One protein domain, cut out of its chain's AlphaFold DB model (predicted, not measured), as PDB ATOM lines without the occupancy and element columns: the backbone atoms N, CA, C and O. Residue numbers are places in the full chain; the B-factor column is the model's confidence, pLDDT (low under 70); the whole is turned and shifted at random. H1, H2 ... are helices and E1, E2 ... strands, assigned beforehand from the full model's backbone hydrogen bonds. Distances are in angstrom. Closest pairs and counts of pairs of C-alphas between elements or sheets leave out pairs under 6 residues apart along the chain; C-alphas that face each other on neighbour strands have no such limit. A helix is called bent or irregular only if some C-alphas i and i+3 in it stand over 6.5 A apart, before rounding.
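AT A GLANCE: This is residues 3 to 48 and 83 to 126 of the 128 residues of an uncharacterized protein of Papillibacter sp (UniProt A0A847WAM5). Two short parallel strands side by side, E1 and E2, make a small ribbon between two long helices, H2 and H4, which reach to opposite ends of the longest axis. H3 is side by side with H2 and makes a corner with the last residues of H4, while H1 packs on residues 20 to 24 of H2 and on E1; in the sharply kinked H2, residues 29 to 34 stick out. The printed part has 90 residues, with four named helices and two named strands in the order H1 H2 E1 H3 E2 H4; the sheet's order is E1, E2, and the class is mostly helix. The whole is compact, with a radius of gyration of the C-alphas of 12.9 A and spans of 40 by 30 by 18 A.

HOW THE PARTS SIT: H1, residues 4 to 9, touches H2, residues 17 to 37, through residues 20 to 24 of H2 alone; their closest C-alphas, those of Met 8 and Ala 20, are 6.4 A apart. They run opposite ways at a steep tilt of 69.8 degrees, only just short of about perpendicular. H2 is irregular, C-alphas 30 and 33 being 9.2 A apart, with a kink of 98 degrees near residue 31. E1, residues 40 to 43, has its Leu 43 C-alpha 5.7 A from that of Thr 4, the closest pair of E1 and H1. H3, residues 91 to 97, touches H2 at a shallow tilt of 26 degrees, the same way, with the C-alphas of Cys 35 and Ile 97 closest at 7.0 A. E2, residues 101 to 104, is the parallel neighbour of E1 at 14 degrees; N 41 and O 101, at 3.0 A, and N 103 and O 41, at 2.9 A, are within hydrogen-bond range. H4, residues 111 to 125, only just touches H3, with 3 pairs of C-alphas within 8 A, through residues 124 to 125 of H4 alone. Their closest C-alphas, those of Gln 91 and Ile 125, are 5.4 A apart, and their lines are about perpendicular at 80 degrees. The helix packing is only just mostly crossed, with 1 of 3 touching pairs at a shallow tilt. H2 and H4 are apart. In H1, H3 and H4 every O i to N i+4 pair is within hydrogen-bond range; in H2, 12 of 17 are.

IN THESE COORDINATES: H1 begins at C-alpha 4, (44.838, 18.426, 46.799), and H2, Gln 17 to Tyr 37, measures 24.6 A from first to last C-alpha. E1, Gly 40 to Leu 43, begins at C-alpha 40, (46.148, 23.447, 37.250). H3 runs from Gln 91 to Ile 97 and E2 from Tyr 101 to His 104. H4, Arg 111 to Ile 125, measures 20.9 A and ends at C-alpha 125, (44.164, 32.236, 48.664).

THE WHOLE: The C-alphas of Gln 33 and Glu 112, the two farthest apart, are 40.4 A from each other. Residues 49 to 82 are not printed, and C-alphas 48 and 83 are 10.6 A apart across the cut, which falls in the link from E1 to H3. Of the links printed whole, none is long. The mean pLDDT of the printed part is 97.5, and no printed residue is under 70.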
ATOM      1  N   ASP A   3      45.379  17.389  42.317       98.44
ATOM      2  CA  ASP A   3      44.198  17.355  43.178       98.44
ATOM      3  C   ASP A   3      44.662  17.304  44.636       98.44
ATOM      4  O   ASP A   3      45.363  16.367  45.036       98.44
ATOM      5  N   THR A   4      44.357  18.344  45.415       98.25
ATOM      6  CA  THR A   4      44.838  18.426  46.799       98.25
ATOM      7  C   THR A   4      44.100  17.458  47.719       98.25
ATOM      8  O   THR A   4      44.743  16.867  48.587       98.25
ATOM      9  N   GLY A   5      42.801  17.234  47.509       97.31
ATOM     10  CA  GLY A   5      41.999  16.311  48.311       97.31
ATOM     11  C   GLY A   5      42.422  14.860  48.114       97.31
ATOM     12  O   GLY A   5      42.728  14.156  49.079       97.31
ATOM     13  N   HIS A   6      42.545  14.421  46.860       97.25
ATOM     14  CA  HIS A   6      42.987  13.060  46.543       97.25
ATOM     15  C   HIS A   6      44.424  12.808  46.973       97.25
ATOM     16  O   HIS A   6      44.725  11.723  47.472       97.25
ATOM     17  N   LEU A   7      45.306  13.807  46.857       97.88
ATOM     18  CA  LEU A   7      46.657  13.669  47.387       97.88
ATOM     19  C   LEU A   7      46.635  13.456  48.907       97.88
ATOM     20  O   LEU A   7      47.337  12.576  49.402       97.88
ATOM     21  N   MET A   8      45.804  14.193  49.652       97.62
ATOM     22  CA  MET A   8      45.673  14.008  51.102       97.62
ATOM     23  C   MET A   8      45.224  12.589  51.483       97.62
ATOM     24  O   MET A   8      45.705  12.057  52.482       97.62
ATOM     25  N   HIS A   9      44.382  11.927  50.680       95.88
ATOM     26  CA  HIS A   9      43.948  10.547  50.953       95.88
ATOM     27  C   HIS A   9      45.088   9.525  50.955       95.88
ATOM     28  O   HIS A   9      44.978   8.477  51.590       95.88
ATOM     29  N   THR A  10      46.203   9.831  50.291       96.50
ATOM     30  CA  THR A  10      47.381   8.955  50.281       96.50
ATOM     31  C   THR A  10      48.140   8.955  51.616       96.50
ATOM     32  O   THR A  10      49.028   8.125  51.817       96.50
ATOM     33  N   ASN A  11      47.772   9.835  52.557       97.81
ATOM     34  CA  ASN A  11      48.342   9.899  53.897       97.81
ATOM     35  C   ASN A  11      47.259  10.030  54.984       97.81
ATOM     36  O   ASN A  11      46.797  11.114  55.335       97.81
ATOM     37  N   THR A  12      46.918   8.896  55.595       97.19
ATOM     38  CA  THR A  12      45.888   8.811  56.645       97.19
ATOM     39  C   THR A  12      46.323   9.344  58.017       97.19
ATOM     40  O   THR A  12      45.524   9.344  58.960       97.19
ATOM     41  N   ASP A  13      47.577   9.778  58.168       98.00
ATOM     42  CA  ASP A  13      48.091  10.388  59.397       98.00
ATOM     43  C   ASP A  13      47.859  11.899  59.474       98.00
ATOM     44  O   ASP A  13      48.043  12.459  60.550       98.00
ATOM     45  N   ILE A  14      47.404  12.539  58.389       98.25
ATOM     46  CA  ILE A  14      47.074  13.969  58.370       98.25
ATOM     47  C   ILE A  14      45.856  14.238  59.264       98.25
ATOM     48  O   ILE A  14      44.770  13.688  59.054       98.25
ATOM     49  N   ARG A  15      46.029  15.121  60.250       97.31
ATOM     50  CA  ARG A  15      45.006  15.511  61.236       97.31
ATOM     51  C   ARG A  15      44.613  16.983  61.167       97.31
ATOM     52  O   ARG A  15      43.622  17.365  61.783       97.31
ATOM     53  N   SER A  16      45.358  17.805  60.433       98.31
ATOM     54  CA  SER A  16      45.118  19.248  60.325       98.31
ATOM     55  C   SER A  16      45.377  19.773  58.914       98.31
ATOM     56  O   SER A  16      46.077  19.147  58.116       98.31
ATOM     57  N   GLN A  17      44.830  20.951  58.597       98.12
ATOM     58  CA  GLN A  17      45.093  21.610  57.314       98.12
ATOM     59  C   GLN A  17      46.573  22.015  57.181       98.12
ATOM     60  O   GLN A  17      47.129  21.964  56.088       98.12
ATOM     61  N   GLN A  18      47.239  22.354  58.289       98.38
ATOM     62  CA  GLN A  18      48.671  22.657  58.318       98.38
ATOM     63  C   GLN A  18      49.504  21.429  57.934       98.38
ATOM     64  O   GLN A  18      50.390  21.525  57.085       98.38
ATOM     65  N   GLU A  19      49.192  20.265  58.513       98.56
ATOM     66  CA  GLU A  19      49.825  18.997  58.135       98.56
ATOM     67  C   GLU A  19      49.545  18.639  56.673       98.56
ATOM     68  O   GLU A  19      50.441  18.160  55.981       98.56
ATOM     69  N   ALA A  20      48.337  18.922  56.175       98.31
ATOM     70  CA  ALA A  20      47.988  18.711  54.775       98.31
ATOM     71  C   ALA A  20      48.868  19.543  53.831       98.31
ATOM     72  O   ALA A  20      49.458  19.001  52.899       98.31
ATOM     73  N   ILE A  21      49.025  20.843  54.101       98.31
ATOM     74  CA  ILE A  21      49.885  21.733  53.307       98.31
ATOM     75  C   ILE A  21      51.348  21.276  53.370       98.31
ATOM     76  O   ILE A  21      52.016  21.196  52.337       98.31
ATOM     77  N   ALA A  22      51.847  20.925  54.559       98.56
ATOM     78  CA  ALA A  22      53.206  20.412  54.729       98.56
ATOM     79  C   ALA A  22      53.431  19.108  53.942       98.56
ATOM     80  O   ALA A  22      54.477  18.917  53.309       98.56
ATOM     81  N   TYR A  23      52.429  18.226  53.927       98.69
ATOM     82  CA  TYR A  23      52.459  16.996  53.149       98.69
ATOM     83  C   TYR A  23      52.487  17.272  51.640       98.69
ATOM     84  O   TYR A  23      53.332  16.714  50.940       98.69
ATOM     85  N   ILE A  24      51.646  18.185  51.142       98.56
ATOM     86  CA  ILE A  24      51.654  18.588  49.728       98.56
ATOM     87  C   ILE A  24      53.036  19.133  49.343       98.56
ATOM     88  O   ILE A  24      53.599  18.709  48.336       98.56
ATOM     89  N   HIS A  25      53.633  20.007  50.161       98.56
ATOM     90  CA  HIS A  25      54.989  20.506  49.918       98.56
ATOM     91  C   HIS A  25      56.023  19.382  49.829       98.56
ATOM     92  O   HIS A  25      56.796  19.356  48.871       98.56
ATOM     93  N   THR A  26      55.971  18.425  50.760       98.62
ATOM     94  CA  THR A  26      56.847  17.244  50.767       98.62
ATOM     95  C   THR A  26      56.707  16.428  49.481       98.62
ATOM     96  O   THR A  26      57.700  15.971  48.913       98.62
ATOM     97  N   VAL A  27      55.481  16.243  48.988       98.38
ATOM     98  CA  VAL A  27      55.223  15.523  47.733       98.38
ATOM     99  C   VAL A  27      55.756  16.304  46.533       98.38
ATOM    100  O   VAL A  27      56.391  15.704  45.665       98.38
ATOM    101  N   LEU A  28      55.565  17.625  46.496       98.31
ATOM    102  CA  LEU A  28      56.138  18.486  45.458       98.31
ATOM    103  C   LEU A  28      57.676  18.421  45.461       98.31
ATOM    104  O   LEU A  28      58.284  18.306  44.400       98.31
ATOM    105  N   ASP A  29      58.312  18.415  46.640       98.56
ATOM    106  CA  ASP A  29      59.774  18.308  46.759       98.56
ATOM    107  C   ASP A  29      60.292  16.980  46.189       98.56
ATOM    108  O   ASP A  29      61.288  16.961  45.469       98.56
ATOM    109  N   ARG A  30      59.573  15.874  46.424       98.12
ATOM    110  CA  ARG A  30      59.916  14.551  45.868       98.12
ATOM    111  C   ARG A  30      59.798  14.482  44.346       98.12
ATOM    112  O   ARG A  30      60.573  13.770  43.718       98.12
ATOM    113  N   HIS A  31      58.837  15.192  43.756       96.69
ATOM    114  CA  HIS A  31      58.643  15.213  42.302       96.69
ATOM    115  C   HIS A  31      59.591  16.192  41.590       96.69
ATOM    116  O   HIS A  31      59.826  16.054  40.386       96.69
ATOM    117  N   GLY A  32      60.145  17.170  42.314       96.88
ATOM    118  CA  GLY A  32      61.151  18.095  41.806       96.88
ATOM    119  C   GLY A  32      60.697  18.799  40.526       96.88
ATOM    120  O   GLY A  32      59.636  19.421  40.483       96.88
ATOM    121  N   GLN A  33      61.492  18.675  39.460       96.31
ATOM    122  CA  GLN A  33      61.253  19.352  38.178       96.31
ATOM    123  C   GLN A  33      59.924  18.970  37.509       96.31
ATOM    124  O   GLN A  33      59.364  19.784  36.772       96.31
ATOM    125  N   LEU A  34      59.372  17.783  37.795       96.19
ATOM    126  CA  LEU A  34      58.081  17.363  37.241       96.19
ATOM    127  C   LEU A  34      56.934  18.291  37.668       96.19
ATOM    128  O   LEU A  34      55.945  18.413  36.945       96.19
ATOM    129  N   CYS A  35      57.083  19.007  38.790       97.06
ATOM    130  CA  CYS A  35      56.103  19.994  39.234       97.06
ATOM    131  C   CYS A  35      55.868  21.102  38.195       97.06
ATOM    132  O   CYS A  35      54.775  21.658  38.145       97.06
ATOM    133  N   GLY A  36      56.831  21.372  37.301       96.56
ATOM    134  CA  GLY A  36      56.663  22.324  36.199       96.56
ATOM    135  C   GLY A  36      55.548  21.955  35.207       96.56
ATOM    136  O   GLY A  36      55.062  22.826  34.480       96.56
ATOM    137  N   TYR A  37      55.096  20.695  35.191       97.62
ATOM    138  CA  TYR A  37      53.965  20.226  34.381       97.62
ATOM    139  C   TYR A  37      52.604  20.366  35.081       97.62
ATOM    140  O   TYR A  37      51.562  20.143  34.460       97.62
ATOM    141  N   ILE A  38      52.569  20.774  36.353       98.25
ATOM    142  CA  ILE A  38      51.319  21.035  37.068       98.25
ATOM    143  C   ILE A  38      50.766  22.382  36.591       98.25
ATOM    144  O   ILE A  38      51.147  23.442  37.071       98.25
ATOM    145  N   LYS A  39      49.870  22.344  35.598       98.31
ATOM    146  CA  LYS A  39      49.246  23.552  35.025       98.31
ATOM    147  C   LYS A  39      47.924  23.949  35.670       98.31
ATOM    148  O   LYS A  39      47.420  25.028  35.386       98.31
ATOM    149  N   GLY A  40      47.372  23.117  36.539       98.44
ATOM    150  CA  GLY A  40      46.148  23.447  37.250       98.44
ATOM    151  C   GLY A  40      45.987  22.642  38.525       98.44
ATOM    152  O   GLY A  40      46.604  21.577  38.668       98.44
ATOM    153  N   ILE A  41      45.176  23.178  39.432       98.56
ATOM    154  CA  ILE A  41      44.902  22.608  40.747       98.56
ATOM    155  C   ILE A  41      43.388  22.473  40.935       98.56
ATOM    156  O   ILE A  41      42.663  23.447  40.739       98.56
ATOM    157  N   HIS A  42      42.930  21.294  41.344       98.62
ATOM    158  CA  HIS A  42      41.656  21.131  42.038       98.62
ATOM    159  C   HIS A  42      41.907  21.361  43.523       98.62
ATOM    160  O   HIS A  42      42.663  20.619  44.157       98.62
ATOM    161  N   LEU A  43      41.369  22.466  44.033       98.44
ATOM    162  CA  LEU A  43      41.638  22.951  45.372       98.44
ATOM    163  C   LEU A  43      40.472  22.612  46.290       98.44
ATOM    164  O   LEU A  43      39.414  23.237  46.232       98.44
ATOM    165  N   ASN A  44      40.716  21.624  47.138       98.31
ATOM    166  CA  ASN A  44      39.803  21.142  48.161       98.31
ATOM    167  C   ASN A  44      40.588  20.379  49.245       98.31
ATOM    168  O   ASN A  44      41.744  19.998  49.036       98.31
ATOM    169  N   GLN A  45      39.989  20.148  50.409       97.94
ATOM    170  CA  GLN A  45      40.584  19.308  51.444       97.94
ATOM    171  C   GLN A  45      39.601  18.305  52.031       97.94
ATOM    172  O   GLN A  45      38.402  18.563  52.165       97.94
ATOM    173  N   SER A  46      40.171  17.177  52.449       96.69
ATOM    174  CA  SER A  46      39.461  16.064  53.064       96.69
ATOM    175  C   SER A  46      40.251  15.533  54.261       96.69
ATOM    176  O   SER A  46      41.048  14.603  54.152       96.69
ATOM    177  N   LEU A  47      40.032  16.109  55.448       97.12
ATOM    178  CA  LEU A  47      40.498  15.512  56.708       97.12
ATOM    179  C   LEU A  47      39.646  14.273  57.048       97.12
ATOM    180  O   LEU A  47      38.675  14.333  57.812       97.12
ATOM    181  N   SER A  48      39.983  13.145  56.420       96.44
ATOM    182  CA  SER A  48      39.260  11.868  56.517       96.44
ATOM    183  C   SER A  48      40.117  10.703  57.024       96.44
ATOM    184  O   SER A  48      39.605   9.599  57.187       96.44
ATOM    185  N   HIS A  83      35.539  17.307  49.896       97.56
ATOM    186  CA  HIS A  83      35.719  18.537  49.107       97.56
ATOM    187  C   HIS A  83      35.417  19.821  49.904       97.56
ATOM    188  O   HIS A  83      34.637  20.683  49.495       97.56
ATOM    189  N   ARG A  84      35.996  19.931  51.104       98.19
ATOM    190  CA  ARG A  84      35.826  21.098  51.983       98.19
ATOM    191  C   ARG A  84      36.833  22.192  51.603       98.19
ATOM    192  O   ARG A  84      37.869  21.881  51.014       98.19
ATOM    193  N   PRO A  85      36.587  23.463  51.956       98.19
ATOM    194  CA  PRO A  85      37.559  24.517  51.717       98.19
ATOM    195  C   PRO A  85      38.748  24.380  52.676       98.19
ATOM    196  O   PRO A  85      38.640  23.813  53.772       98.19
ATOM    197  N   PHE A  86      39.879  24.949  52.277       98.25
ATOM    198  CA  PHE A  86      40.904  25.368  53.222       98.25
ATOM    199  C   PHE A  86      40.481  26.683  53.883       98.25
ATOM    200  O   PHE A  86      39.940  27.579  53.240       98.25
ATOM    201  N   GLU A  87      40.771  26.797  55.172       96.38
ATOM    202  CA  GLU A  87      40.455  27.953  56.018       96.38
ATOM    203  C   GLU A  87      41.733  28.638  56.538       96.38
ATOM    204  O   GLU A  87      41.677  29.549  57.362       96.38
ATOM    205  N   ILE A  88      42.896  28.197  56.049       96.12
ATOM    206  CA  ILE A  88      44.222  28.730  56.375       96.12
ATOM    207  C   ILE A  88      44.950  29.177  55.106       96.12
ATOM    208  O   ILE A  88      44.609  28.743  54.008       96.12
ATOM    209  N   GLY A  89      45.966  30.026  55.258       95.00
ATOM    210  CA  GLY A  89      46.707  30.597  54.132       95.00
ATOM    211  C   GLY A  89      47.364  29.552  53.218       95.00
ATOM    212  O   GLY A  89      48.084  28.668  53.680       95.00
ATOM    213  N   LEU A  90      47.139  29.693  51.911       97.00
ATOM    214  CA  LEU A  90      47.656  28.841  50.832       97.00
ATOM    215  C   LEU A  90      48.547  29.595  49.840       97.00
ATOM    216  O   LEU A  90      49.005  29.021  48.849       97.00
ATOM    217  N   GLN A  91      48.810  30.875  50.087       95.06
ATOM    218  CA  GLN A  91      49.497  31.770  49.157       95.06
ATOM    219  C   GLN A  91      50.871  31.217  48.764       95.06
ATOM    220  O   GLN A  91      51.230  31.209  47.588       95.06
ATOM    221  N   ALA A  92      51.621  30.685  49.736       95.81
ATOM    222  CA  ALA A  92      52.926  30.075  49.494       95.81
ATOM    223  C   ALA A  92      52.838  28.825  48.602       95.81
ATOM    224  O   ALA A  92      53.662  28.651  47.704       95.81
ATOM    225  N   LEU A  93      51.824  27.978  48.811       97.19
ATOM    226  CA  LEU A  93      51.599  26.777  48.008       97.19
ATOM    227  C   LEU A  93      51.227  27.137  46.567       97.19
ATOM    228  O   LEU A  93      51.844  26.636  45.626       97.19
ATOM    229  N   ILE A  94      50.263  28.045  46.397       96.94
ATOM    230  CA  ILE A  94      49.790  28.483  45.080       96.94
ATOM    231  C   ILE A  94      50.919  29.171  44.315       96.94
ATOM    232  O   ILE A  94      51.166  28.824  43.164       96.94
ATOM    233  N   LYS A  95      51.666  30.072  44.964       96.06
ATOM    234  CA  LYS A  95      52.823  30.744  44.359       96.06
ATOM    235  C   LYS A  95      53.919  29.759  43.954       96.06
ATOM    236  O   LYS A  95      54.521  29.929  42.899       96.06
ATOM    237  N   ARG A  96      54.179  28.733  44.772       96.31
ATOM    238  CA  ARG A  96      55.183  27.698  44.481       96.31
ATOM    239  C   ARG A  96      54.821  26.878  43.240       96.31
ATOM    240  O   ARG A  96      55.712  26.558  42.463       96.31
ATOM    241  N   ILE A  97      53.546  26.523  43.070       96.88
ATOM    242  CA  ILE A  97      53.083  25.734  41.915       96.88
ATOM    243  C   ILE A  97      52.915  26.621  40.674       96.88
ATOM    244  O   ILE A  97      53.192  26.173  39.565       96.88
ATOM    245  N   ASN A  98      52.483  27.872  40.863       96.75
ATOM    246  CA  ASN A  98      52.154  28.831  39.810       96.75
ATOM    247  C   ASN A  98      51.238  28.229  38.715       96.75
ATOM    248  O   ASN A  98      51.627  28.172  37.542       96.75
ATOM    249  N   PRO A  99      50.049  27.708  39.085       97.50
ATOM    250  CA  PRO A  99      49.151  27.067  38.131       97.50
ATOM    251  C   PRO A  99      48.512  28.095  37.184       97.50
ATOM    252  O   PRO A  99      48.273  29.238  37.562       97.50
ATOM    253  N   LEU A 100      48.159  27.665  35.970       98.31
ATOM    254  CA  LEU A 100      47.353  28.462  35.035       98.31
ATOM    255  C   LEU A 100      45.880  28.524  35.461       98.31
ATOM    256  O   LEU A 100      45.200  29.506  35.181       98.31
ATOM    257  N   TYR A 101      45.397  27.472  36.131       97.88
ATOM    258  CA  TYR A 101      44.011  27.348  36.577       97.88
ATOM    259  C   TYR A 101      43.939  26.869  38.027       97.88
ATOM    260  O   TYR A 101      44.582  25.887  38.403       97.88
ATOM    261  N   LEU A 102      43.121  27.542  38.831       97.81
ATOM    262  CA  LEU A 102      42.812  27.157  40.202       97.81
ATOM    263  C   LEU A 102      41.304  26.926  40.304       97.81
ATOM    264  O   LEU A 102      40.527  27.874  40.228       97.81
ATOM    265  N   THR A 103      40.896  25.669  40.443       98.12
ATOM    266  CA  THR A 103      39.488  25.281  40.538       98.12
ATOM    267  C   THR A 103      39.119  25.111  42.002       98.12
ATOM    268  O   THR A 103      39.711  24.290  42.693       98.12
ATOM    269  N   HIS A 104      38.127  25.866  42.469       98.00
ATOM    270  CA  HIS A 104      37.461  25.597  43.740       98.00
ATOM    271  C   HIS A 104      36.531  24.398  43.540       98.00
ATOM    272  O   HIS A 104      35.482  24.532  42.911       98.00
ATOM    273  N   GLU A 105      36.944  23.224  44.002       97.81
ATOM    274  CA  GLU A 105      36.188  21.985  43.819       97.81
ATOM    275  C   GLU A 105      35.498  21.632  45.136       97.81
ATOM    276  O   GLU A 105      36.154  21.242  46.096       97.81
ATOM    277  N   PHE A 106      34.183  21.840  45.212       98.06
ATOM    278  CA  PHE A 106      33.420  21.699  46.450       98.06
ATOM    279  C   PHE A 106      32.240  20.741  46.302       98.06
ATOM    280  O   PHE A 106      31.537  20.769  45.292       98.06
ATOM    281  N   LEU A 107      31.966  19.991  47.371       96.25
ATOM    282  CA  LEU A 107      30.688  19.323  47.608       96.25
ATOM    283  C   LEU A 107      29.915  20.137  48.639       96.25
ATOM    284  O   LEU A 107      30.380  20.320  49.764       96.25
ATOM    285  N   THR A 108      28.750  20.635  48.235       96.88
ATOM    286  CA  THR A 108      27.887  21.481  49.065       96.88
ATOM    287  C   THR A 108      26.433  21.096  48.885       96.88
ATOM    288  O   THR A 108      26.026  20.778  47.767       96.88
ATOM    289  N   ASP A 109      25.658  21.180  49.959       95.50
ATOM    290  CA  ASP A 109      24.247  20.779  49.955       95.50
ATOM    291  C   ASP A 109      23.343  21.832  49.294       95.50
ATOM    292  O   ASP A 109      22.339  21.502  48.658       95.50
ATOM    293  N   ASP A 110      23.710  23.111  49.404       97.94
ATOM    294  CA  ASP A 110      22.933  24.222  48.870       97.94
ATOM    295  C   ASP A 110      23.795  25.433  48.463       97.94
ATOM    296  O   ASP A 110      25.026  25.457  48.575       97.94
ATOM    297  N   ARG A 111      23.123  26.466  47.942       98.25
ATOM    298  CA  ARG A 111      23.758  27.700  47.466       98.25
ATOM    299  C   ARG A 111      24.351  28.542  48.599       98.25
ATOM    300  O   ARG A 111      25.320  29.262  48.358       98.25
ATOM    301  N   GLU A 112      23.764  28.502  49.792       98.56
ATOM    302  CA  GLU A 112      24.240  29.271  50.943       98.56
ATOM    303  C   GLU A 112      25.563  28.687  51.451       98.56
ATOM    304  O   GLU A 112      26.550  29.417  51.589       98.56
ATOM    305  N   GLU A 113      25.628  27.363  51.614       98.25
ATOM    306  CA  GLU A 113      26.858  26.656  51.959       98.25
ATOM    307  C   GLU A 113      27.940  26.886  50.901       98.25
ATOM    308  O   GLU A 113      29.079  27.213  51.246       98.25
ATOM    309  N   HIS A 114      27.582  26.806  49.617       98.44
ATOM    310  CA  HIS A 114      28.507  27.094  48.523       98.44
ATOM    311  C   HIS A 114      29.071  28.516  48.589       98.44
ATOM    312  O   HIS A 114      30.280  28.717  48.456       98.44
ATOM    313  N   GLY A 115      28.223  29.509  48.874       98.56
ATOM    314  CA  GLY A 115      28.654  30.888  49.100       98.56
ATOM    315  C   GLY A 115      29.656  31.007  50.253       98.56
ATOM    316  O   GLY A 115      30.695  31.653  50.103       98.56
ATOM    317  N   ARG A 116      29.394  30.334  51.379       98.44
ATOM    318  CA  ARG A 116      30.304  30.303  52.534       98.44
ATOM    319  C   ARG A 116      31.644  29.643  52.195       98.44
ATOM    320  O   ARG A 116      32.688  30.166  52.579       98.44
ATOM    321  N   PHE A 117      31.645  28.530  51.463       98.50
ATOM    322  CA  PHE A 117      32.881  27.857  51.047       98.50
ATOM    323  C   PHE A 117      33.731  28.742  50.137       98.50
ATOM    324  O   PHE A 117      34.939  28.853  50.349       98.50
ATOM    325  N   LEU A 118      33.104  29.419  49.169       98.25
ATOM    326  CA  LEU A 118      33.790  30.376  48.302       98.25
ATOM    327  C   LEU A 118      34.449  31.492  49.116       98.25
ATOM    328  O   LEU A 118      35.603  31.822  48.858       98.25
ATOM    329  N   GLN A 119      33.761  32.050  50.117       98.06
ATOM    330  CA  GLN A 119      34.325  33.086  50.990       98.06
ATOM    331  C   GLN A 119      35.546  32.586  51.774       98.06
ATOM    332  O   GLN A 119      36.579  33.258  51.785       98.06
ATOM    333  N   LEU A 120      35.443  31.407  52.395       98.00
ATOM    334  CA  LEU A 120      36.534  30.799  53.161       98.00
ATOM    335  C   LEU A 120      37.757  30.529  52.277       98.00
ATOM    336  O   LEU A 120      38.864  30.959  52.599       98.00
ATOM    337  N   GLN A 121      37.542  29.887  51.128       97.81
ATOM    338  CA  GLN A 121      38.622  29.532  50.215       97.81
ATOM    339  C   GLN A 121      39.252  30.768  49.569       97.81
ATOM    340  O   GLN A 121      40.474  30.829  49.472       97.81
ATOM    341  N   ASN A 122      38.454  31.774  49.190       97.19
ATOM    342  CA  ASN A 122      38.974  33.049  48.692       97.19
ATOM    343  C   ASN A 122      39.885  33.703  49.733       97.19
ATOM    344  O   ASN A 122      41.001  34.084  49.405       97.19
ATOM    345  N   LYS A 123      39.470  33.755  51.005       96.88
ATOM    346  CA  LYS A 123      40.315  34.284  52.084       96.88
ATOM    347  C   LYS A 123      41.626  33.502  52.237       96.88
ATOM    348  O   LYS A 123      42.668  34.107  52.464       96.88
ATOM    349  N   ALA A 124      41.584  32.179  52.094       96.50
ATOM    350  CA  ALA A 124      42.767  31.325  52.163       96.50
ATOM    351  C   ALA A 124      43.769  31.569  51.017       96.50
ATOM    352  O   ALA A 124      44.966  31.344  51.200       96.50
ATOM    353  N   ILE A 125      43.307  32.017  49.843       95.06
ATOM    354  CA  ILE A 125      44.164  32.236  48.664       95.06
ATOM    355  C   ILE A 125      44.512  33.707  48.407       95.06
ATOM    356  O   ILE A 125      45.481  33.971  47.696       95.06
ATOM    357  N   SER A 126      43.754  34.654  48.968       89.06
ATOM    358  CA  SER A 126      44.020  36.089  48.841       89.06
ATOM    359  C   SER A 126      45.398  36.440  49.394       89.06
ATOM    360  O   SER A 126      45.784  35.975  50.464       89.06
TER     361      SER A 126